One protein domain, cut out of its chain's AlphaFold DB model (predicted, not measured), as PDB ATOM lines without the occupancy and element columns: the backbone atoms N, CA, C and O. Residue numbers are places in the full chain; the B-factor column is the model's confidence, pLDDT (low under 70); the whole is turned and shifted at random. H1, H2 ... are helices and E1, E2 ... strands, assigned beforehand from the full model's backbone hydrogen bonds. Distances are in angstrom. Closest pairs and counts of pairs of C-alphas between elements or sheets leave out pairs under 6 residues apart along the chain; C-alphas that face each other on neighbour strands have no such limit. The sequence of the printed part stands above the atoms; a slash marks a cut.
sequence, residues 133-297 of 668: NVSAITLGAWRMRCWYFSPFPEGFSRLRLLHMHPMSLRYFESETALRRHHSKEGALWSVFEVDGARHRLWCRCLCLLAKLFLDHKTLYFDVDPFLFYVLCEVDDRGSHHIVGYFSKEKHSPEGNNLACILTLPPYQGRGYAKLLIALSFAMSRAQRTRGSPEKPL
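This is residues 133 to 297 of the 668 residues of the protein "Histone acetyltransferase" of Cafeteria roenbergensis (UniProt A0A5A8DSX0). A twisted four-stranded sheet, E4 to E7, makes the core, with the helix H2 across one face and the longer helix H3 slantwise over the other. Beyond H2, at one end of the longest axis, is a small separate sheet of E2, E1 and E3 with the short helix H1 near it; H3 is toward the opposite end. The printed part has 165 residues, with three named helices and seven named strands in the order E1 E2 E3 H1 E4 H2 E5 E6 E7 H3; the class is mixed, helices and strands, and under half of the residues are in named elements. The larger sheet has the order E4 E5 E6 E7, antiparallel throughout, and the small one the order E2 E1 E3, mixed. The whole is compact and rounded, with a radius of gyration of the C-alphas of 15.8 A and spans of 49 by 37 by 30 A.

E1, residues 136 to 139, and E2, residues 142 to 145, form a hairpin, with N 139 and O 142 2.8 A apart, within hydrogen-bond range. E3, residues 161 to 164, is parallel to E1 at 20 degrees, with N 138 and O 162 2.8 A apart. Residues 163 to 164 of E3 also pair antiparallel with residues 171 to 172. H1, residues 175 to 178, only grazes this sheet; its closest C-alphas with E3 are those of His 163 and Glu 175, 6.2 A apart. E4, residues 185 to 195, bends by 76 degrees at residue 188 and is an edge strand of the larger sheet. H2, residues 200 to 211, is on this sheet at a height of 9.8 A. E5, residues 226 to 235, is antiparallel to E4, with N 194 and O 228 2.8 A apart. E6, residues 240 to 249, forms a hairpin with E5, with N 229 and O 246 2.8 A apart; E6 bends by 76 degrees at residue 243. E7, residues 261 to 263, is the other edge strand and forms a hairpin with E6, with N 245 and O 262 2.9 A apart. These three strands make a meander, each the antiparallel neighbour of the one before. On the local plane H2 and E6 stand at 84 degrees, across the strands; the closest C-alphas of H2 and E7 are those of Ala 210 and Leu 262, 6.9 A apart. H3, residues 272 to 286, is on the opposite face from H2, giving three layers, helices on both faces of a sheet. Its height over the sheet is 9.7 A, and it is over E6, slantwise at 45 degrees on the local plane. The closest C-alphas of H3 and E7 are those of Thr 263 and Ala 273, 5.9 A apart. H2 and H3 have every O i to N i+4 pair within hydrogen-bond range; H1 is too short for such a pair.

E1 begins at C-alpha 136, (208.244, 180.236, 164.086), and is 10.1 A long. E4 measures 27.2 A, E5 27.8 A and E6 24.4 A from first to last C-alpha. H2 is 16.3 A long and begins at C-alpha 200, (220.872, 197.513, 152.520). H3 is 20.9 A long and ends at C-alpha 286, (212.103, 193.507, 127.455).

The two C-alphas farthest apart are those of Thr 176 and Arg 288, 49.1 A. The printed part has no cut. The links E2 to E3, H2 to E5 and E6 to E7 are long. The mean pLDDT of the printed part is 78.0; 39 residues are under 70, namely residues 154 to 160, 164 to 190, 234 and 236 to 239.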
ATOM      1  N   ASN A 133     217.201 177.424 164.348       81.50
ATOM      2  CA  ASN A 133     217.326 178.309 165.503       81.50
ATOM      3  C   ASN A 133     215.988 178.983 165.873       81.50
ATOM      4  O   ASN A 133     215.525 178.875 167.007       81.50
ATOM      5  N   VAL A 134     215.311 179.594 164.895       82.00
ATOM      6  CA  VAL A 134     213.962 180.164 165.056       82.00
ATOM      7  C   VAL A 134     212.918 179.104 164.697       82.00
ATOM      8  O   VAL A 134     212.963 178.529 163.609       82.00
ATOM      9  N   SER A 135     211.962 178.827 165.590       81.62
ATOM     10  CA  SER A 135     210.929 177.796 165.369       81.62
ATOM     11  C   SER A 135     209.739 178.321 164.552       81.62
ATOM     12  O   SER A 135     209.173 177.600 163.727       81.62
ATOM     13  N   ALA A 136     209.346 179.577 164.776       84.62
ATOM     14  CA  ALA A 136     208.244 180.236 164.086       84.62
ATOM     15  C   ALA A 136     208.434 181.760 163.997       84.62
ATOM     16  O   ALA A 136     209.137 182.369 164.801       84.62
ATOM     17  N   ILE A 137     207.720 182.393 163.069       86.31
ATOM     18  CA  ILE A 137     207.583 183.852 162.985       86.31
ATOM     19  C   ILE A 137     206.109 184.268 162.960       86.31
ATOM     20  O   ILE A 137     205.234 183.487 162.578       86.31
ATOM     21  N   THR A 138     205.834 185.521 163.313       82.75
ATOM     22  CA  THR A 138     204.599 186.221 162.932       82.75
ATOM     23  C   THR A 138     204.915 187.331 161.937       82.75
ATOM     24  O   THR A 138     205.910 188.034 162.091       82.75
ATOM     25  N   LEU A 139     204.080 187.481 160.911       80.31
ATOM     26  CA  LEU A 139     204.175 188.524 159.892       80.31
ATOM     27  C   LEU A 139     202.764 189.059 159.628       80.31
ATOM     28  O   LEU A 139     201.984 188.467 158.877       80.31
ATOM     29  N   GLY A 140     202.411 190.155 160.304       73.19
ATOM     30  CA  GLY A 140     201.039 190.671 160.311       73.19
ATOM     31  C   GLY A 140     200.059 189.634 160.866       73.19
ATOM     32  O   GLY A 140     200.256 189.115 161.960       73.19
ATOM     33  N   ALA A 141     199.021 189.297 160.098       72.62
ATOM     34  CA  ALA A 141     198.014 188.310 160.499       72.62
ATOM     35  C   ALA A 141     198.502 186.842 160.488       72.62
ATOM     36  O   ALA A 141     197.810 185.970 161.013       72.62
ATOM     37  N   TRP A 142     199.663 186.539 159.894       80.25
ATOM     38  CA  TRP A 142     200.128 185.160 159.705       80.25
ATOM     39  C   TRP A 142     201.150 184.733 160.758       80.25
ATOM     40  O   TRP A 142     202.215 185.336 160.864       80.25
ATOM     41  N   ARG A 143     200.888 183.620 161.455       84.06
ATOM     42  CA  ARG A 143     201.905 182.858 162.202       84.06
ATOM     43  C   ARG A 143     202.385 181.688 161.341       84.06
ATOM     44  O   ARG A 143     201.572 180.903 160.865       84.06
ATOM     45  N   MET A 144     203.693 181.574 161.130       85.94
ATOM     46  CA  MET A 144     204.317 180.599 160.227       85.94
ATOM     47  C   MET A 144     205.398 179.808 160.967       85.94
ATOM     48  O   MET A 144     206.242 180.414 161.621       85.94
ATOM     49  N   ARG A 145     205.409 178.472 160.843       85.69
ATOM     50  CA  ARG A 145     206.558 177.648 161.268       85.69
ATOM     51  C   ARG A 145     207.719 177.809 160.290       85.69
ATOM     52  O   ARG A 145     207.496 177.850 159.081       85.69
ATOM     53  N   CYS A 146     208.934 177.871 160.818       86.75
ATOM     54  CA  CYS A 146     210.168 177.976 160.047       86.75
ATOM     55  C   CYS A 146     210.658 176.591 159.601       86.75
ATOM     56  O   CYS A 146     210.470 175.595 160.307       86.75
ATOM     57  N   TRP A 147     211.282 176.534 158.423       87.19
ATOM     58  CA  TRP A 147     211.736 175.287 157.797       87.19
ATOM     59  C   TRP A 147     213.239 175.058 157.953       87.19
ATOM     60  O   TRP A 147     213.665 173.914 158.044       87.19
ATOM     61  N   TYR A 148     214.032 176.131 157.993       86.12
ATOM     62  CA  TYR A 148     215.494 176.064 158.031       86.12
ATOM     63  C   TYR A 148     216.081 177.110 158.983       86.12
ATOM     64  O   TYR A 148     215.441 178.116 159.293       86.12
ATOM     65  N   PHE A 149     217.330 176.888 159.397       85.31
ATOM     66  CA  PHE A 149     218.155 177.884 160.080       85.31
ATOM     67  C   PHE A 149     218.284 179.182 159.265       85.31
ATOM     68  O   PHE A 149     218.505 179.124 158.049       85.31
ATOM     69  N   SER A 150     218.231 180.332 159.948       81.44
ATOM     70  CA  SER A 150     218.533 181.658 159.389       81.44
ATOM     71  C   SER A 150     219.384 182.495 160.359       81.44
ATOM     72  O   SER A 150     218.991 182.620 161.521       81.44
ATOM     73  N   PRO A 151     220.518 183.085 159.929       82.50
ATOM     74  CA  PRO A 151     221.480 183.760 160.808       82.50
ATOM     75  C   PRO A 151     221.020 185.170 161.215       82.50
ATOM     76  O   PRO A 151     221.569 186.184 160.783       82.50
ATOM     77  N   PHE A 152     219.991 185.245 162.061       77.44
ATOM     78  CA  PHE A 152     219.663 186.476 162.779       77.44
ATOM     79  C   PHE A 152     220.791 186.834 163.764       77.44
ATOM     80  O   PHE A 152     221.476 185.924 164.242       77.44
ATOM     81  N   PRO A 153     220.981 188.124 164.108       79.00
ATOM     82  CA  PRO A 153     221.969 188.530 165.101       79.00
ATOM     83  C   PRO A 153     221.799 187.825 166.452       79.00
ATOM     84  O   PRO A 153     220.745 187.252 166.761       79.00
ATOM     85  N   GLU A 154     222.845 187.893 167.270       63.50
ATOM     86  CA  GLU A 154     222.810 187.377 168.636       63.50
ATOM     87  C   GLU A 154     221.705 188.054 169.469       63.50
ATOM     88  O   GLU A 154     221.213 189.135 169.137       63.50
ATOM     89  N   GLY A 155     221.216 187.347 170.489       60.94
ATOM     90  CA  GLY A 155     219.894 187.603 171.073       60.94
ATOM     91  C   GLY A 155     218.786 186.974 170.222       60.94
ATOM     92  O   GLY A 155     218.273 185.906 170.568       60.94
ATOM     93  N   PHE A 156     218.472 187.567 169.065       67.44
ATOM     94  CA  PHE A 156     217.344 187.157 168.211       67.44
ATOM     95  C   PHE A 156     217.414 185.700 167.739       67.44
ATOM     96  O   PHE A 156     216.391 185.016 167.717       67.44
ATOM     97  N   SER A 157     218.607 185.192 167.413       65.38
ATOM     98  CA  SER A 157     218.793 183.789 167.006       65.38
ATOM     99  C   SER A 157     218.403 182.754 168.073       65.38
ATOM    100  O   SER A 157     218.259 181.584 167.736       65.38
ATOM    101  N   ARG A 158     218.206 183.137 169.345       65.62
ATOM    102  CA  ARG A 158     217.749 182.224 170.415       65.62
ATOM    103  C   ARG A 158     216.224 182.248 170.621       65.62
ATOM    104  O   ARG A 158     215.701 181.486 171.434       65.62
ATOM    105  N   LEU A 159     215.492 183.101 169.896       68.75
ATOM    106  CA  LEU A 159     214.045 183.262 170.042       68.75
ATOM    107  C   LEU A 159     213.273 182.225 169.213       68.75
ATOM    108  O   LEU A 159     213.296 182.232 167.983       68.75
ATOM    109  N   ARG A 160     212.493 181.369 169.887       68.38
ATOM    110  CA  ARG A 160     211.610 180.386 169.223       68.38
ATOM    111  C   ARG A 160     210.475 181.036 168.420       68.38
ATOM    112  O   ARG A 160     209.946 180.407 167.505       68.38
ATOM    113  N   LEU A 161     210.091 182.269 168.761       76.19
ATOM    114  CA  LEU A 161     209.092 183.067 168.050       76.19
ATOM    115  C   LEU A 161     209.643 184.470 167.778       76.19
ATOM    116  O   LEU A 161     210.030 185.161 168.714       76.19
ATOM    117  N   LEU A 162     209.625 184.896 166.514       79.06
ATOM    118  CA  LEU A 162     210.033 186.241 166.096       79.06
ATOM    119  C   LEU A 162     208.823 187.044 165.591       79.06
ATOM    120  O   LEU A 162     207.993 186.521 164.843       79.06
ATOM    121  N   HIS A 163     208.721 188.322 165.954       71.00
ATOM    122  CA  HIS A 163     207.659 189.216 165.479       71.00
ATOM    123  C   HIS A 163     208.174 190.100 164.340       71.00
ATOM    124  O   HIS A 163     209.134 190.833 164.534       71.00
ATOM    125  N   MET A 164     207.564 190.055 163.151       69.88
ATOM    126  CA  MET A 164     208.029 190.791 161.966       69.88
ATOM    127  C   MET A 164     206.957 191.730 161.400       69.88
ATOM    128  O   MET A 164     205.784 191.372 161.275       69.88
ATOM    129  N   HIS A 165     207.362 192.945 161.018       61.69
ATOM    130  CA  HIS A 165     206.441 193.951 160.479       61.69
ATOM    131  C   HIS A 165     206.231 193.799 158.953       61.69
ATOM    132  O   HIS A 165     207.219 193.871 158.216       61.69
ATOM    133  N   PRO A 166     204.981 193.666 158.444       59.47
ATOM    134  CA  PRO A 166     204.693 193.340 157.037       59.47
ATOM    135  C   PRO A 166     205.360 194.221 155.974       59.47
ATOM    136  O   PRO A 166     205.771 193.708 154.937       59.47
ATOM    137  N   MET A 167     205.472 195.530 156.222       58.66
ATOM    138  CA  MET A 167     205.987 196.490 155.232       58.66
ATOM    139  C   MET A 167     207.496 196.748 155.364       58.66
ATOM    140  O   MET A 167     208.202 196.893 154.368       58.66
ATOM    141  N   SER A 168     208.018 196.822 156.592       49.88
ATOM    142  CA  SER A 168     209.422 197.203 156.838       49.88
ATOM    143  C   SER A 168     210.356 196.021 157.094       49.88
ATOM    144  O   SER A 168     211.563 196.234 157.189       49.88
ATOM    145  N   LEU A 169     209.809 194.807 157.236       63.09
ATOM    146  CA  LEU A 169     210.503 193.536 157.498       63.09
ATOM    147  C   LEU A 169     211.435 193.531 158.723       63.09
ATOM    148  O   LEU A 169     212.162 192.565 158.947       63.09
ATOM    149  N   ARG A 170     211.393 194.582 159.553       60.62
ATOM    150  CA  ARG A 170     212.072 194.619 160.850       60.62
ATOM    151  C   ARG A 170     211.475 193.558 161.767       60.62
ATOM    152  O   ARG A 170     210.258 193.354 161.767       60.62
ATOM    153  N   TYR A 171     212.354 192.919 162.525       68.19
ATOM    154  CA  TYR A 171     212.039 191.894 163.506       68.19
ATOM    155  C   TYR A 171     212.133 192.448 164.934       68.19
ATOM    156  O   TYR A 171     212.876 193.391 165.197       68.19
ATOM    157  N   PHE A 172     211.351 191.857 165.833       67.00
ATOM    158  CA  PHE A 172     211.152 192.274 167.215       67.00
ATOM    159  C   PHE A 172     210.959 191.044 168.110       67.00
ATOM    160  O   PHE A 172     210.489 189.995 167.659       67.00
ATOM    161  N   GLU A 173     211.285 191.198 169.390       63.47
ATOM    162  CA  GLU A 173     211.216 190.126 170.392       63.47
ATOM    163  C   GLU A 173     209.806 189.938 170.971       63.47
ATOM    164  O   GLU A 173     209.462 188.856 171.438       63.47
ATOM    165  N   SER A 174     208.970 190.982 170.925       57.91
ATOM    166  CA  SER A 174     207.662 191.015 171.581       57.91
ATOM    167  C   SER A 174     206.563 191.601 170.694       57.91
ATOM    168  O   SER A 174     206.763 192.537 169.916       57.91
ATOM    169  N   GLU A 175     205.349 191.070 170.845       55.81
ATOM    170  CA  GLU A 175     204.171 191.540 170.113       55.81
ATOM    171  C   GLU A 175     203.810 192.997 170.462       55.81
ATOM    172  O   GLU A 175     203.334 193.748 169.611       55.81
ATOM    173  N   THR A 176     204.078 193.442 171.694       55.94
ATOM    174  CA  THR A 176     203.825 194.821 172.140       55.94
ATOM    175  C   THR A 176     204.622 195.861 171.353       55.94
ATOM    176  O   THR A 176     204.103 196.954 171.128       55.94
ATOM    177  N   ALA A 177     205.812 195.517 170.844       51.00
ATOM    178  CA  ALA A 177     206.568 196.369 169.924       51.00
ATOM    179  C   ALA A 177     205.956 196.427 168.505       51.00
ATOM    180  O   ALA A 177     206.094 197.434 167.810       51.00
ATOM    181  N   LEU A 178     205.244 195.374 168.077       45.44
ATOM    182  CA  LEU A 178     204.642 195.254 166.740       45.44
ATOM    183  C   LEU A 178     203.271 195.953 166.612       45.44
ATOM    184  O   LEU A 178     202.889 196.360 165.515       45.44
ATOM    185  N   ARG A 179     202.529 196.114 167.719       50.03
ATOM    186  CA  ARG A 179     201.087 196.471 167.793       50.03
ATOM    187  C   ARG A 179     200.630 197.829 167.201       50.03
ATOM    188  O   ARG A 179     199.500 198.235 167.455       50.03
ATOM    189  N   ARG A 180     201.437 198.541 166.401       48.53
ATOM    190  CA  ARG A 180     201.075 199.856 165.815       48.53
ATOM    191  C   ARG A 180     200.463 199.834 164.406       48.53
ATOM    192  O   ARG A 180     199.893 200.848 164.017       48.53
ATOM    193  N   HIS A 181     200.494 198.720 163.664       40.41
ATOM    194  CA  HIS A 181     199.829 198.624 162.350       40.41
ATOM    195  C   HIS A 181     199.143 197.268 162.109       40.41
ATOM    196  O   HIS A 181     199.764 196.218 162.231       40.41
ATOM    197  N   HIS A 182     197.868 197.310 161.700       39.06
ATOM    198  CA  HIS A 182     197.086 196.170 161.202       39.06
ATOM    199  C   HIS A 182     196.007 196.651 160.216       39.06
ATOM    200  O   HIS A 182     195.456 197.745 160.369       39.06
ATOM    201  N   SER A 183     195.680 195.827 159.219       34.66
ATOM    202  CA  SER A 183     194.671 196.112 158.187       34.66
ATOM    203  C   SER A 183     194.111 194.806 157.579       34.66
ATOM    204  O   SER A 183     194.559 193.724 157.964       34.66
ATOM    205  N   LYS A 184     193.097 194.891 156.704       35.94
ATOM    206  CA  LYS A 184     192.365 193.758 156.095       35.94
ATOM    207  C   LYS A 184     192.351 193.847 154.563       35.94
ATOM    208  O   LYS A 184     192.241 194.943 154.029       35.94
ATOM    209  N   GLU A 185     192.431 192.678 153.922       35.25
ATOM    210  CA  GLU A 185     192.625 192.424 152.479       35.25
ATOM    211  C   GLU A 185     191.649 193.150 151.529       35.25
ATOM    212  O   GLU A 185     190.468 193.254 151.835       35.25
ATOM    213  N   GLY A 186     192.133 193.541 150.338       34.84
ATOM    214  CA  GLY A 186     191.370 194.233 149.282       34.84
ATOM    215  C   GLY A 186     192.145 194.290 147.958       34.84
ATOM    216  O   GLY A 186     193.132 195.008 147.833       34.84
ATOM    217  N   ALA A 187     191.774 193.457 146.980       40.88
ATOM    218  CA  ALA A 187     192.735 192.956 145.992       40.88
ATOM    219  C   ALA A 187     193.053 193.887 144.796       40.88
ATOM    220  O   ALA A 187     192.320 193.948 143.811       40.88
ATOM    221  N   LEU A 188     194.262 194.448 144.818       57.28
ATOM    222  CA  LEU A 188     195.108 194.693 143.641       57.28
ATOM    223  C   LEU A 188     196.514 194.146 143.967       57.28
ATOM    224  O   LEU A 188     196.841 194.016 145.144       57.28
ATOM    225  N   TRP A 189     197.373 193.834 142.988       66.06
ATOM    226  CA  TRP A 189     198.786 193.519 143.279       66.06
ATOM    227  C   TRP A 189     199.725 194.615 142.802       66.06
ATOM    228  O   TRP A 189     199.557 195.190 141.727       66.06
ATOM    229  N   SER A 190     200.768 194.845 143.588       69.19
ATOM    230  CA  SER A 190     201.849 195.781 143.293       69.19
ATOM    231  C   SER A 190     203.178 195.038 143.271       69.19
ATOM    232  O   SER A 190     203.447 194.254 144.184       69.19
ATOM    233  N   VAL A 191     204.030 195.326 142.282       76.62
ATOM    234  CA  VAL A 191     205.434 194.900 142.300       76.62
ATOM    235  C   VAL A 191     206.351 196.110 142.435       76.62
ATOM    236  O   VAL A 191     206.203 197.102 141.712       76.62
ATOM    237  N   PHE A 192     207.299 195.993 143.359       82.12
ATOM    238  CA  PHE A 192     208.329 196.982 143.652       82.12
ATOM    239  C   PHE A 192     209.704 196.459 143.239       82.12
ATOM    240  O   PHE A 192     210.049 195.322 143.556       82.12
ATOM    241  N   GLU A 193     210.495 197.301 142.575       86.12
ATOM    242  CA  GLU A 193     211.935 197.095 142.409       86.12
ATOM    243  C   GLU A 193     212.665 197.781 143.572       86.12
ATOM    244  O   GLU A 193     212.449 198.967 143.837       86.12
ATOM    245  N   VAL A 194     213.517 197.032 144.275       87.06
ATOM    246  CA  VAL A 194     214.311 197.516 145.410       87.06
ATOM    247  C   VAL A 194     215.788 197.221 145.151       87.06
ATOM    248  O   VAL A 194     216.195 196.067 145.025       87.06
ATOM    249  N   ASP A 195     216.598 198.274 145.068       87.69
ATOM    250  CA  ASP A 195     218.052 198.190 144.905       87.69
ATOM    251  C   ASP A 195     218.720 197.883 146.256       87.69
ATOM    252  O   ASP A 195     218.646 198.692 147.190       87.69
ATOM    253  N   GLY A 196     219.395 196.734 146.359       86.12
ATOM    254  CA  GLY A 196     220.053 196.298 147.591       86.12
ATOM    255  C   GLY A 196     221.154 197.238 148.081       86.12
ATOM    256  O   GLY A 196     221.298 197.413 149.288       86.12
ATOM    257  N   ALA A 197     221.847 197.938 147.175       88.75
ATOM    258  CA  ALA A 197     222.873 198.917 147.543       88.75
ATOM    259  C   ALA A 197     222.270 200.204 148.138       88.75
ATOM    260  O   ALA A 197     222.911 200.881 148.939       88.75
ATOM    261  N   ARG A 198     221.017 200.534 147.789       84.44
ATOM    262  CA  ARG A 198     220.289 201.701 148.330       84.44
ATOM    263  C   ARG A 198     219.531 201.378 149.614       84.44
ATOM    264  O   ARG A 198     219.389 202.239 150.476       84.44
ATOM    265  N   HIS A 199     219.044 200.145 149.750       86.44
ATOM    266  CA  HIS A 199     218.160 199.727 150.841       86.44
ATOM    267  C   HIS A 199     218.744 198.573 151.672       86.44
ATOM    268  O   HIS A 199     217.997 197.727 152.170       86.44
ATOM    269  N   ARG A 200     220.076 198.567 151.859       87.00
ATOM    270  CA  ARG A 200     220.872 197.513 152.520       87.00
ATOM    271  C   ARG A 200     220.171 196.831 153.698       87.00
ATOM    272  O   ARG A 200     219.991 195.620 153.678       87.00
ATOM    273  N   LEU A 201     219.729 197.592 154.705       83.81
ATOM    274  CA  LEU A 201     219.068 197.040 155.897       83.81
ATOM    275  C   LEU A 201     217.768 196.284 155.567       83.81
ATOM    276  O   LEU A 201     217.554 195.188 156.074       83.81
ATOM    277  N   TRP A 202     216.910 196.841 154.708       86.62
ATOM    278  CA  TRP A 202     215.633 196.216 154.342       86.62
ATOM    279  C   TRP A 202     215.858 194.943 153.515       86.62
ATOM    280  O   TRP A 202     215.250 193.911 153.792       86.62
ATOM    281  N   CYS A 203     216.798 194.974 152.565       87.56
ATOM    282  CA  CYS A 203     217.168 193.799 151.773       87.56
ATOM    283  C   CYS A 203     217.844 192.706 152.622       87.56
ATOM    284  O   CYS A 203     217.579 191.527 152.401       87.56
ATOM    285  N   ARG A 204     218.644 193.069 153.637       87.44
ATOM    286  CA  ARG A 204     219.184 192.123 154.634       87.44
ATOM    287  C   ARG A 204     218.062 191.464 155.442       87.44
ATOM    288  O   ARG A 204     218.028 190.241 155.539       87.44
ATOM    289  N   CYS A 205     217.090 192.237 155.935       87.00
ATOM    290  CA  CYS A 205     215.899 191.688 156.597       87.00
ATOM    291  C   CYS A 205     215.091 190.749 155.681       87.00
ATOM    292  O   CYS A 205     214.669 189.683 156.128       87.00
ATOM    293  N   LEU A 206     214.920 191.094 154.398       89.81
ATOM    294  CA  LEU A 206     214.279 190.218 153.410       89.81
ATOM    295  C   LEU A 206     215.075 188.922 153.189       89.81
ATOM    296  O   LEU A 206     214.478 187.851 153.128       89.81
ATOM    297  N   CYS A 207     216.405 188.988 153.109       89.62
ATOM    298  CA  CYS A 207     217.256 187.804 152.983       89.62
ATOM    299  C   CYS A 207     217.170 186.877 154.207       89.62
ATOM    300  O   CYS A 207     217.076 185.663 154.025       89.62
ATOM    301  N   LEU A 208     217.144 187.426 155.426       87.19
ATOM    302  CA  LEU A 208     216.977 186.654 156.665       87.19
ATOM    303  C   LEU A 208     215.581 186.018 156.770       87.19
ATOM    304  O   LEU A 208     215.469 184.842 157.119       87.19
ATOM    305  N   LEU A 209     214.526 186.750 156.391       90.19
ATOM    306  CA  LEU A 209     213.171 186.205 156.241       90.19
ATOM    307  C   LEU A 209     213.141 185.069 155.208       90.19
ATOM    308  O   LEU A 209     212.526 184.032 155.441       90.19
ATOM    309  N   ALA A 210     213.814 185.246 154.072       90.81
ATOM    310  CA  ALA A 210     213.831 184.261 153.000       90.81
ATOM    311  C   ALA A 210     214.567 182.975 153.393       90.81
ATOM    312  O   ALA A 210     214.106 181.880 153.072       90.81
ATOM    313  N   LYS A 211     215.681 183.093 154.125       89.62
ATOM    314  CA  LYS A 211     216.514 181.967 154.567       89.62
ATOM    315  C   LYS A 211     215.783 181.007 155.523       89.62
ATOM    316  O   LYS A 211     216.072 179.816 155.501       89.62
ATOM    317  N   LEU A 212     214.760 181.467 156.253       87.56
ATOM    318  CA  LEU A 212     213.867 180.597 157.048       87.56
ATOM    319  C   LEU A 212     213.058 179.596 156.196       87.56
ATOM    320  O   LEU A 212     212.550 178.605 156.729       87.56
ATOM    321  N   PHE A 213     212.924 179.856 154.890       90.06
ATOM    322  CA  PHE A 213     212.124 179.077 153.935       90.06
ATOM    323  C   PHE A 213     212.920 178.614 152.697       90.06
ATOM    324  O   PHE A 213     212.371 177.910 151.846       90.06
ATOM    325  N   LEU A 214     214.206 178.970 152.604       86.31
ATOM    326  CA  LEU A 214     215.137 178.567 151.548       86.31
ATOM    327  C   LEU A 214     216.357 177.877 152.168       86.31
ATOM    328  O   LEU A 214     217.104 178.488 152.930       86.31
ATOM    329  N   ASP A 215     216.564 176.610 151.807       77.94
ATOM    330  CA  ASP A 215     217.643 175.777 152.343       77.94
ATOM    331  C   ASP A 215     219.022 176.370 151.983       77.94
ATOM    332  O   ASP A 215     219.705 176.940 152.837       77.94
ATOM    333  N   HIS A 216     219.357 176.359 150.688       77.25
ATOM    334  CA  HIS A 216     220.683 176.676 150.139       77.25
ATOM    335  C   HIS A 216     220.914 178.171 149.826       77.25
ATOM    336  O   HIS A 216     221.620 178.500 148.880       77.25
ATOM    337  N   LYS A 217     220.307 179.104 150.574       81.56
ATOM    338  CA  LYS A 217     220.577 180.542 150.370       81.56
ATOM    339  C   LYS A 217     221.869 180.954 151.090       81.56
ATOM    340  O   LYS A 217     221.858 181.127 152.303       81.56
ATOM    341  N   THR A 218     222.942 181.146 150.328       70.44
ATOM    342  CA  THR A 218     224.291 181.494 150.817       70.44
ATOM    343  C   THR A 218     224.471 182.992 151.087       70.44
ATOM    344  O   THR A 218     224.925 183.378 152.156       70.44
ATOM    345  N   LEU A 219     224.067 183.862 150.157       76.25
ATOM    346  CA  LEU A 219     224.247 185.312 150.291       76.25
ATOM    347  C   LEU A 219     223.056 185.967 151.002       76.25
ATOM    348  O   LEU A 219     221.939 185.990 150.471       76.25
ATOM    349  N   TYR A 220     223.279 186.519 152.200       76.00
ATOM    350  CA  TYR A 220     222.248 187.209 152.995       76.00
ATOM    351  C   TYR A 220     222.659 188.578 153.567       76.00
ATOM    352  O   TYR A 220     221.775 189.417 153.764       76.00
ATOM    353  N   PHE A 221     223.953 188.852 153.772       75.06
ATOM    354  CA  PHE A 221     224.432 190.183 154.179       75.06
ATOM    355  C   PHE A 221     224.875 191.058 152.996       75.06
ATOM    356  O   PHE A 221     224.587 192.261 152.994       75.06
ATOM    357  N   ASP A 222     225.471 190.476 151.959       84.56
ATOM    358  CA  ASP A 222     225.938 191.211 150.778       84.56
ATOM    359  C   ASP A 222     224.839 191.321 149.725       84.56
ATOM    360  O   ASP A 222     224.695 190.524 148.802       84.56
ATOM    361  N   VAL A 223     223.998 192.333 149.930       90.19
ATOM    362  CA  VAL A 223     222.808 192.612 149.115       90.19
ATOM    363  C   VAL A 223     223.068 193.619 147.993       90.19
ATOM    364  O   VAL A 223     222.263 193.724 147.070       90.19
ATOM    365  N   ASP A 224     224.193 194.334 148.035       90.06
ATOM    366  CA  ASP A 224     224.590 195.355 147.059       90.06
ATOM    367  C   ASP A 224     224.623 194.887 145.588       90.06
ATOM    368  O   ASP A 224     224.204 195.677 144.732       90.06
ATOM    369  N   PRO A 225     225.032 193.645 145.244       91.75
ATOM    370  CA  PRO A 225     224.991 193.152 143.863       91.75
ATOM    371  C   PRO A 225     223.578 192.936 143.299       91.75
ATOM    372  O   PRO A 225     223.432 192.744 142.091       91.75
ATOM    373  N   PHE A 226     222.534 192.966 144.135       93.00
ATOM    374  CA  PHE A 226     221.200 192.477 143.784       93.00
ATOM    375  C   PHE A 226     220.146 193.582 143.622       93.00
ATOM    376  O   PHE A 226     220.135 194.605 144.315       93.00
ATOM    377  N   LEU A 227     219.201 193.321 142.720       89.62
ATOM    378  CA  LEU A 227     217.878 193.936 142.670       89.62
ATOM    379  C   LEU A 227     216.854 192.935 143.217       89.62
ATOM    380  O   LEU A 227     216.946 191.735 142.952       89.62
ATOM    381  N   PHE A 228     215.871 193.423 143.968       92.06
ATOM    382  CA  PHE A 228     214.807 192.618 144.565       92.06
ATOM    383  C   PHE A 228     213.455 193.048 143.991       92.06
ATOM    384  O   PHE A 228     213.100 194.223 144.048       92.06
ATOM    385  N   TYR A 229     212.698 192.089 143.465       88.50
ATOM    386  CA  TYR A 229     211.380 192.283 142.867       88.50
ATOM    387  C   TYR A 229     210.320 191.723 143.804       88.50
ATOM    388  O   TYR A 229     210.152 190.508 143.923       88.50
ATOM    389  N   VAL A 230     209.650 192.623 144.518       89.31
ATOM    390  CA  VAL A 230     208.814 192.317 145.683       89.31
ATOM    391  C   VAL A 230     207.349 192.398 145.280       89.31
ATOM    392  O   VAL A 230     206.878 193.469 144.901       89.31
ATOM    393  N   LEU A 231     206.634 191.275 145.349       86.44
ATOM    394  CA  LEU A 231     205.204 191.181 145.066       86.44
ATOM    395  C   LEU A 231     204.412 191.347 146.364       86.44
ATOM    396  O   LEU A 231     204.588 190.568 147.306       86.44
ATOM    397  N   CYS A 232     203.490 192.307 146.368       83.31
ATOM    398  CA  CYS A 232     202.556 192.527 147.465       83.31
ATOM    399  C   CYS A 232     201.099 192.439 146.993       83.31
ATOM    400  O   CYS A 232     200.763 192.923 145.909       83.31
ATOM    401  N   GLU A 233     200.237 191.878 147.840       79.50
ATOM    402  CA  GLU A 233     198.803 192.180 147.828       79.50
ATOM    403  C   GLU A 233     198.627 193.594 148.404       79.50
ATOM    404  O   GLU A 233     199.154 193.911 149.472       79.50
ATOM    405  N   VAL A 234     197.926 194.457 147.674       68.75
ATOM    406  CA  VAL A 234     197.347 195.695 148.211       68.75
ATOM    407  C   VAL A 234     196.137 195.313 149.073       68.75
ATOM    408  O   VAL A 234     195.640 194.183 148.999       68.75
ATOM    409  N   ASP A 235     195.676 196.233 149.912       72.00
ATOM    410  CA  ASP A 235     194.463 196.065 150.701       72.00
ATOM    411  C   ASP A 235     193.459 197.221 150.554       72.00
ATOM    412  O   ASP A 235     193.764 198.231 149.917       72.00
ATOM    413  N   ASP A 236     192.266 197.097 151.152       66.31
ATOM    414  CA  ASP A 236     191.180 198.096 151.052       66.31
ATOM    415  C   ASP A 236     191.577 199.495 151.579       66.31
ATOM    416  O   ASP A 236     190.856 200.473 151.381       66.31
ATOM    417  N   ARG A 237     192.721 199.610 152.269       63.78
ATOM    418  CA  ARG A 237     193.287 200.861 152.795       63.78
ATOM    419  C   ARG A 237     194.537 201.318 152.035       63.78
ATOM    420  O   ARG A 237     195.180 202.276 152.458       63.78
ATOM    421  N   GLY A 238     194.901 200.643 150.945       62.84
ATOM    422  CA  GLY A 238     196.106 200.917 150.160       62.84
ATOM    423  C   GLY A 238     197.412 200.428 150.795       62.84
ATOM    424  O   GLY A 238     198.483 200.852 150.367       62.84
ATOM    425  N   SER A 239     197.365 199.555 151.807       67.44
ATOM    426  CA  SER A 239     198.574 199.005 152.444       67.44
ATOM    427  C   SER A 239     199.133 197.834 151.634       67.44
ATOM    428  O   SER A 239     198.370 197.030 151.104       67.44
ATOM    429  N   HIS A 240     200.461 197.697 151.569       72.50
ATOM    430  CA  HIS A 240     201.129 196.658 150.778       72.50
ATOM    431  C   HIS A 240     201.629 195.505 151.664       72.50
ATOM    432  O   HIS A 240     202.588 195.660 152.419       72.50
ATOM    433  N   HIS A 241     201.025 194.325 151.534       79.25
ATOM    434  CA  HIS A 241     201.396 193.114 152.274       79.25
ATOM    435  C   HIS A 241     202.240 192.192 151.399       79.25
ATOM    436  O   HIS A 241     201.775 191.736 150.354       79.25
ATOM    437  N   ILE A 242     203.479 191.906 151.807       86.38
ATOM    438  CA  ILE A 242     204.382 191.036 151.042       86.38
ATOM    439  C   ILE A 242     203.818 189.611 150.903       86.38
ATOM    440  O   ILE A 242     203.446 188.960 151.876       86.38
ATOM    441  N   VAL A 243     203.801 189.118 149.665       87.06
ATOM    442  CA  VAL A 243     203.330 187.777 149.271       87.06
ATOM    443  C   VAL A 243     204.509 186.890 148.868       87.06
ATOM    444  O   VAL A 243     204.541 185.685 149.135       87.06
ATOM    445  N   GLY A 244     205.509 187.491 148.227       92.31
ATOM    446  CA  GLY A 244     206.712 186.822 147.759       92.31
ATOM    447  C   GLY A 244     207.659 187.792 147.066       92.31
ATOM    448  O   GLY A 244     207.353 188.972 146.900       92.31
ATOM    449  N   TYR A 245     208.817 187.297 146.651       95.44
ATOM    450  CA  TYR A 245     209.791 188.080 145.901       95.44
ATOM    451  C   TYR A 245     210.666 187.182 145.020       95.44
ATOM    452  O   TYR A 245     210.700 185.958 145.195       95.44
ATOM    453  N   PHE A 246     211.426 187.800 144.120       95.69
ATOM    454  CA  PHE A 246     212.669 187.217 143.623       95.69
ATOM    455  C   PHE A 246     213.821 188.225 143.665       95.69
ATOM    456  O   PHE A 246     213.587 189.432 143.595       95.69
ATOM    457  N   SER A 247     215.060 187.753 143.798       94.56
ATOM    458  CA  SER A 247     216.257 188.568 143.570       94.56
ATOM    459  C   SER A 247     216.837 188.294 142.185       94.56
ATOM    460  O   SER A 247     216.657 187.214 141.624       94.56
ATOM    461  N   LYS A 248     217.538 189.276 141.627       92.19
ATOM    462  CA  LYS A 248     218.291 189.179 140.374       92.19
ATOM    463  C   LYS A 248     219.603 189.941 140.538       92.19
ATOM    464  O   LYS A 248     219.612 191.029 141.111       92.19
ATOM    465  N   GLU A 249     220.695 189.385 140.040       90.56
ATOM    466  CA  GLU A 249     221.989 190.067 140.006       90.56
ATOM    467  C   GLU A 249     221.956 191.244 139.023       90.56
ATOM    468  O   GLU A 249     221.372 191.156 137.939       90.56
ATOM    469  N   LYS A 250     222.610 192.354 139.375       88.38
ATOM    470  CA  LYS A 250     222.791 193.498 138.466       88.38
ATOM    471  C   LYS A 250     223.637 193.118 137.249       88.38
ATOM    472  O   LYS A 250     223.351 193.564 136.141       88.38
ATOM    473  N   HIS A 251     224.631 192.258 137.463       85.12
ATOM    474  CA  HIS A 251     225.483 191.667 136.438       85.12
ATOM    475  C   HIS A 251     225.637 190.180 136.772       85.12
ATOM    476  O   HIS A 251     226.251 189.859 137.782       85.12
ATOM    477  N   SER A 252     225.058 189.297 135.954       85.38
ATOM    478  CA  SER A 252     225.171 187.843 136.118       85.38
ATOM    479  C   SER A 252     226.081 187.282 135.022       85.38
ATOM    480  O   SER A 252     225.715 187.429 133.850       85.38
ATOM    481  N   PRO A 253     227.237 186.666 135.340       78.81
ATOM    482  CA  PRO A 253     228.148 186.113 134.331       78.81
ATOM    483  C   PRO A 253     227.492 185.029 133.465       78.81
ATOM    484  O   PRO A 253     227.680 184.997 132.252       78.81
ATOM    485  N   GLU A 254     226.655 184.192 134.080       77.44
ATOM    486  CA  GLU A 254     225.897 183.111 133.432       77.44
ATOM    487  C   GLU A 254     224.648 183.607 132.676       77.44
ATOM    488  O   GLU A 254     223.987 182.843 131.970       77.44
ATOM    489  N   GLY A 255     224.283 184.885 132.829       83.81
ATOM    490  CA  GLY A 255     223.026 185.426 132.312       83.81
ATOM    491  C   GLY A 255     221.784 184.973 133.092       83.81
ATOM    492  O   GLY A 255     220.676 184.984 132.540       83.81
ATOM    493  N   ASN A 256     221.931 184.587 134.366       89.81
ATOM    494  CA  ASN A 256     220.800 184.185 135.198       89.81
ATOM    495  C   ASN A 256     219.827 185.366 135.374       89.81
ATOM    496  O   ASN A 256     220.198 186.480 135.753       89.81
ATOM    497  N   ASN A 257     218.546 185.148 135.055       90.12
ATOM    498  CA  ASN A 257     217.522 186.196 135.137       90.12
ATOM    499  C   ASN A 257     216.804 186.242 136.488       90.12
ATOM    500  O   ASN A 257     216.006 187.153 136.725       90.12
ATOM    501  N   LEU A 258     217.092 185.267 137.347       93.31
ATOM    502  CA  LEU A 258     216.548 185.112 138.679       93.31
ATOM    503  C   LEU A 258     217.545 184.313 139.524       93.31
ATOM    504  O   LEU A 258     218.020 183.271 139.080       93.31
ATOM    505  N   ALA A 259     217.821 184.810 140.724       90.44
ATOM    506  CA  ALA A 259     218.687 184.197 141.720       90.44
ATOM    507  C   ALA A 259     217.837 183.397 142.731       90.44
ATOM    508  O   ALA A 259     217.328 182.316 142.436       90.44
ATOM    509  N   CYS A 260     217.524 183.990 143.887       93.19
ATOM    510  CA  CYS A 260     216.543 183.442 144.826       93.19
ATOM    511  C   CYS A 260     215.101 183.777 144.401       93.19
ATOM    512  O   CYS A 260     214.819 184.909 144.009       93.19
ATOM    513  N   ILE A 261     214.155 182.850 144.594       94.81
ATOM    514  CA  ILE A 261     212.702 183.096 144.509       94.81
ATOM    515  C   ILE A 261     211.983 182.497 145.719       94.81
ATOM    516  O   ILE A 261     212.254 181.363 146.112       94.81
ATOM    517  N   LEU A 262     211.025 183.236 146.282       94.88
ATOM    518  CA  LEU A 262     210.176 182.766 147.374       94.88
ATOM    519  C   LEU A 262     208.740 183.282 147.231       94.88
ATOM    520  O   LEU A 262     208.503 184.462 146.996       94.88
ATOM    521  N   THR A 263     207.766 182.402 147.457       92.44
ATOM    522  CA  THR A 263     206.399 182.773 147.860       92.44
ATOM    523  C   THR A 263     206.234 182.355 149.315       92.44
ATOM    524  O   THR A 263     206.547 181.210 149.651       92.44
ATOM    525  N   LEU A 264     205.784 183.260 150.183       89.69
ATOM    526  CA  LEU A 264     205.667 182.989 151.618       89.69
ATOM    527  C   LEU A 264     204.638 181.869 151.878       89.69
ATOM    528  O   LEU A 264     203.622 181.824 151.178       89.69
ATOM    529  N   PRO A 265     204.858 180.974 152.866       89.88
ATOM    530  CA  PRO A 265     204.050 179.767 153.070       89.88
ATOM    531  C   PRO A 265     202.516 179.905 152.943       89.88
ATOM    532  O   PRO A 265     201.949 179.137 152.166       89.88
ATOM    533  N   PRO A 266     201.817 180.867 153.590       84.81
ATOM    534  CA  PRO A 266     200.353 180.969 153.499       84.81
ATOM    535  C   PRO A 266     199.836 181.330 152.095       84.81
ATOM    536  O   PRO A 266     198.662 181.101 151.790       84.81
ATOM    537  N   TYR A 267     200.699 181.863 151.227       83.44
ATOM    538  CA  TYR A 267     200.386 182.262 149.855       83.44
ATOM    539  C   TYR A 267     200.807 181.221 148.800       83.44
ATOM    540  O   TYR A 267     200.549 181.405 147.607       83.44
ATOM    541  N   GLN A 268     201.435 180.111 149.207       84.50
ATOM    542  CA  GLN A 268     201.797 179.021 148.296       84.50
ATOM    543  C   GLN A 268     200.551 178.307 147.741       84.50
ATOM    544  O   GLN A 268     199.440 178.445 148.248       84.50
ATOM    545  N   GLY A 269     200.704 177.606 146.613       76.00
ATOM    546  CA  GLY A 269     199.587 177.003 145.868       76.00
ATOM    547  C   GLY A 269     198.731 178.001 145.068       76.00
ATOM    548  O   GLY A 269     198.291 177.663 143.973       76.00
ATOM    549  N   ARG A 270     198.588 179.256 145.522       76.94
ATOM    550  CA  ARG A 270     197.731 180.306 144.917       76.94
ATOM    551  C   ARG A 270     198.225 180.878 143.572       76.94
ATOM    552  O   ARG A 270     197.667 181.841 143.064       76.94
ATOM    553  N   GLY A 271     199.287 180.318 142.992       74.25
ATOM    554  CA  GLY A 271     199.828 180.713 141.684       74.25
ATOM    555  C   GLY A 271     200.891 181.821 141.690       74.25
ATOM    556  O   GLY A 271     201.574 181.978 140.679       74.25
ATOM    557  N   TYR A 272     201.120 182.523 142.804       81.56
ATOM    558  CA  TYR A 272     202.053 183.661 142.868       81.56
ATOM    559  C   TYR A 272     203.501 183.348 142.457       81.56
ATOM    560  O   TYR A 272     204.130 184.163 141.785       81.56
ATOM    561  N   ALA A 273     204.003 182.138 142.726       84.75
ATOM    562  CA  ALA A 273     205.301 181.695 142.209       84.75
ATOM    563  C   ALA A 273     205.364 181.718 140.665       84.75
ATOM    564  O   ALA A 273     206.367 182.137 140.096       84.75
ATOM    565  N   LYS A 274     204.278 181.341 139.972       81.75
ATOM    566  CA  LYS A 274     204.201 181.408 138.500       81.75
ATOM    567  C   LYS A 274     204.144 182.853 137.998       81.75
ATOM    568  O   LYS A 274     204.689 183.119 136.933       81.75
ATOM    569  N   LEU A 275     203.530 183.772 138.749       78.88
ATOM    570  CA  LEU A 275     203.509 185.206 138.426       78.88
ATOM    571  C   LEU A 275     204.908 185.832 138.549       78.88
ATOM    572  O   LEU A 275     205.336 186.544 137.645       78.88
ATOM    573  N   LEU A 276     205.646 185.514 139.619       86.94
ATOM    574  CA  LEU A 276     207.034 185.952 139.819       86.94
ATOM    575  C   LEU A 276     207.963 185.433 138.702       86.94
ATOM    576  O   LEU A 276     208.716 186.214 138.123       86.94
ATOM    577  N   ILE A 277     207.850 184.151 138.330       88.00
ATOM    578  CA  ILE A 277     208.594 183.562 137.199       88.00
ATOM    579  C   ILE A 277     208.186 184.215 135.863       88.00
ATOM    580  O   ILE A 277     209.039 184.548 135.043       88.00
ATOM    581  N   ALA A 278     206.889 184.445 135.633       80.69
ATOM    582  CA  ALA A 278     206.414 185.112 134.420       80.69
ATOM    583  C   ALA A 278     206.957 186.545 134.294       80.69
ATOM    584  O   ALA A 278     207.249 186.989 133.180       80.69
ATOM    585  N   LEU A 279     207.128 187.249 135.419       80.62
ATOM    586  CA  LEU A 279     207.721 188.579 135.456       80.62
ATOM    587  C   LEU A 279     209.217 188.555 135.114       80.62
ATOM    588  O   LEU A 279     209.628 189.345 134.266       80.62
ATOM    589  N   SER A 280     210.028 187.649 135.678       90.38
ATOM    590  CA  SER A 280     211.467 187.609 135.350       90.38
ATOM    591  C   SER A 280     211.713 187.329 133.858       90.38
ATOM    592  O   SER A 280     212.545 187.992 133.233       90.38
ATOM    593  N   PHE A 281     210.910 186.460 133.232       83.75
ATOM    594  CA  PHE A 281     210.949 186.243 131.779       83.75
ATOM    595  C   PHE A 281     210.338 187.388 130.954       83.75
ATOM    596  O   PHE A 281     210.798 187.657 129.842       83.75
ATOM    597  N   ALA A 282     209.345 188.123 131.464       72.69
ATOM    598  CA  ALA A 282     208.906 189.372 130.835       72.69
ATOM    599  C   ALA A 282     210.029 190.425 130.825       72.69
ATOM    600  O   ALA A 282     210.238 191.080 129.805       72.69
ATOM    601  N   MET A 283     210.807 190.521 131.908       78.88
ATOM    602  CA  MET A 283     211.975 191.401 131.990       78.88
ATOM    603  C   MET A 283     213.103 190.967 131.050       78.88
ATOM    604  O   MET A 283     213.629 191.817 130.338       78.88
ATOM    605  N   SER A 284     213.430 189.670 130.963       82.81
ATOM    606  CA  SER A 284     214.387 189.154 129.964       82.81
ATOM    607  C   SER A 284     213.983 189.532 128.536       82.81
ATOM    608  O   SER A 284     214.784 190.105 127.803       82.81
ATOM    609  N   ARG A 285     212.713 189.326 128.158       81.81
ATOM    610  CA  ARG A 285     212.206 189.709 126.826       81.81
ATOM    611  C   ARG A 285     212.278 191.216 126.570       81.81
ATOM    612  O   ARG A 285     212.681 191.616 125.482       81.81
ATOM    613  N   ALA A 286     211.957 192.052 127.560       71.94
ATOM    614  CA  ALA A 286     212.103 193.507 127.455       71.94
ATOM    615  C   ALA A 286     213.577 193.941 127.309       71.94
ATOM    616  O   ALA A 286     213.883 194.833 126.521       71.94
ATOM    617  N   GLN A 287     214.492 193.261 128.009       79.19
ATOM    618  CA  GLN A 287     215.948 193.418 127.886       79.19
ATOM    619  C   GLN A 287     216.521 192.754 126.619       79.19
ATOM    620  O   GLN A 287     217.703 192.918 126.329       79.19
ATOM    621  N   ARG A 288     215.696 192.022 125.851       80.81
ATOM    622  CA  ARG A 288     216.068 191.202 124.682       80.81
ATOM    623  C   ARG A 288     217.115 190.121 124.985       80.81
ATOM    624  O   ARG A 288     217.776 189.622 124.078       80.81
ATOM    625  N   THR A 289     217.240 189.739 126.251       82.56
ATOM    626  CA  THR A 289     218.103 188.655 126.717       82.56
ATOM    627  C   THR A 289     217.316 187.351 126.823       82.56
ATOM    628  O   THR A 289     216.093 187.336 126.983       82.56
ATOM    629  N   ARG A 290     218.031 186.227 126.750       86.88
ATOM    630  CA  ARG A 290     217.544 184.932 127.241       86.88
ATOM    631  C   ARG A 290     218.014 184.763 128.684       86.88
ATOM    632  O   ARG A 290     219.029 185.345 129.052       86.88
ATOM    633  N   GLY A 291     217.292 183.988 129.486       86.44
ATOM    634  CA  GLY A 291     217.670 183.726 130.875       86.44
ATOM    635  C   GLY A 291     217.341 182.317 131.351       86.44
ATOM    636  O   GLY A 291     216.482 181.632 130.790       86.44
ATOM    637  N   SER A 292     218.018 181.918 132.420       89.75
ATOM    638  CA  SER A 292     217.725 180.751 133.255       89.75
ATOM    639  C   SER A 292     217.619 181.228 134.715       89.75
ATOM    640  O   SER A 292     218.133 182.309 135.023       89.75
ATOM    641  N   PRO A 293     216.947 180.505 135.624       91.50
ATOM    642  CA  PRO A 293     217.219 180.661 137.046       91.50
ATOM    643  C   PRO A 293     218.591 180.089 137.416       91.50
ATOM    644  O   PRO A 293     219.020 179.082 136.846       91.50
ATOM    645  N   GLU A 294     219.185 180.677 138.450       85.75
ATOM    646  CA  GLU A 294     220.292 180.116 139.229       85.75
ATOM    647  C   GLU A 294     220.007 178.651 139.628       85.75
ATOM    648  O   GLU A 294     218.861 178.238 139.872       85.75
ATOM    649  N   LYS A 295     221.061 177.832 139.660       82.12
ATOM    650  CA  LYS A 295     221.006 176.385 139.907       82.12
ATOM    651  C   LYS A 295     221.914 176.065 141.106       82.12
ATOM    652  O   LYS A 295     222.999 176.620 141.173       82.12
ATOM    653  N   PRO A 296     221.516 175.165 142.030       83.50
ATOM    654  CA  PRO A 296     220.438 174.182 141.908       83.50
ATOM    655  C   PRO A 296     219.051 174.651 142.393       83.50
ATOM    656  O   PRO A 296     218.844 175.007 143.550       83.50
ATOM    657  N   LEU A 297     218.032 174.488 141.540       80.31
ATOM    658  CA  LEU A 297     216.627 174.676 141.927       80.31
ATOM    659  C   LEU A 297     216.170 173.676 143.009       80.31
ATOM    660  O   LEU A 297     216.273 172.456 142.819       80.31
TER     661      LEU A 297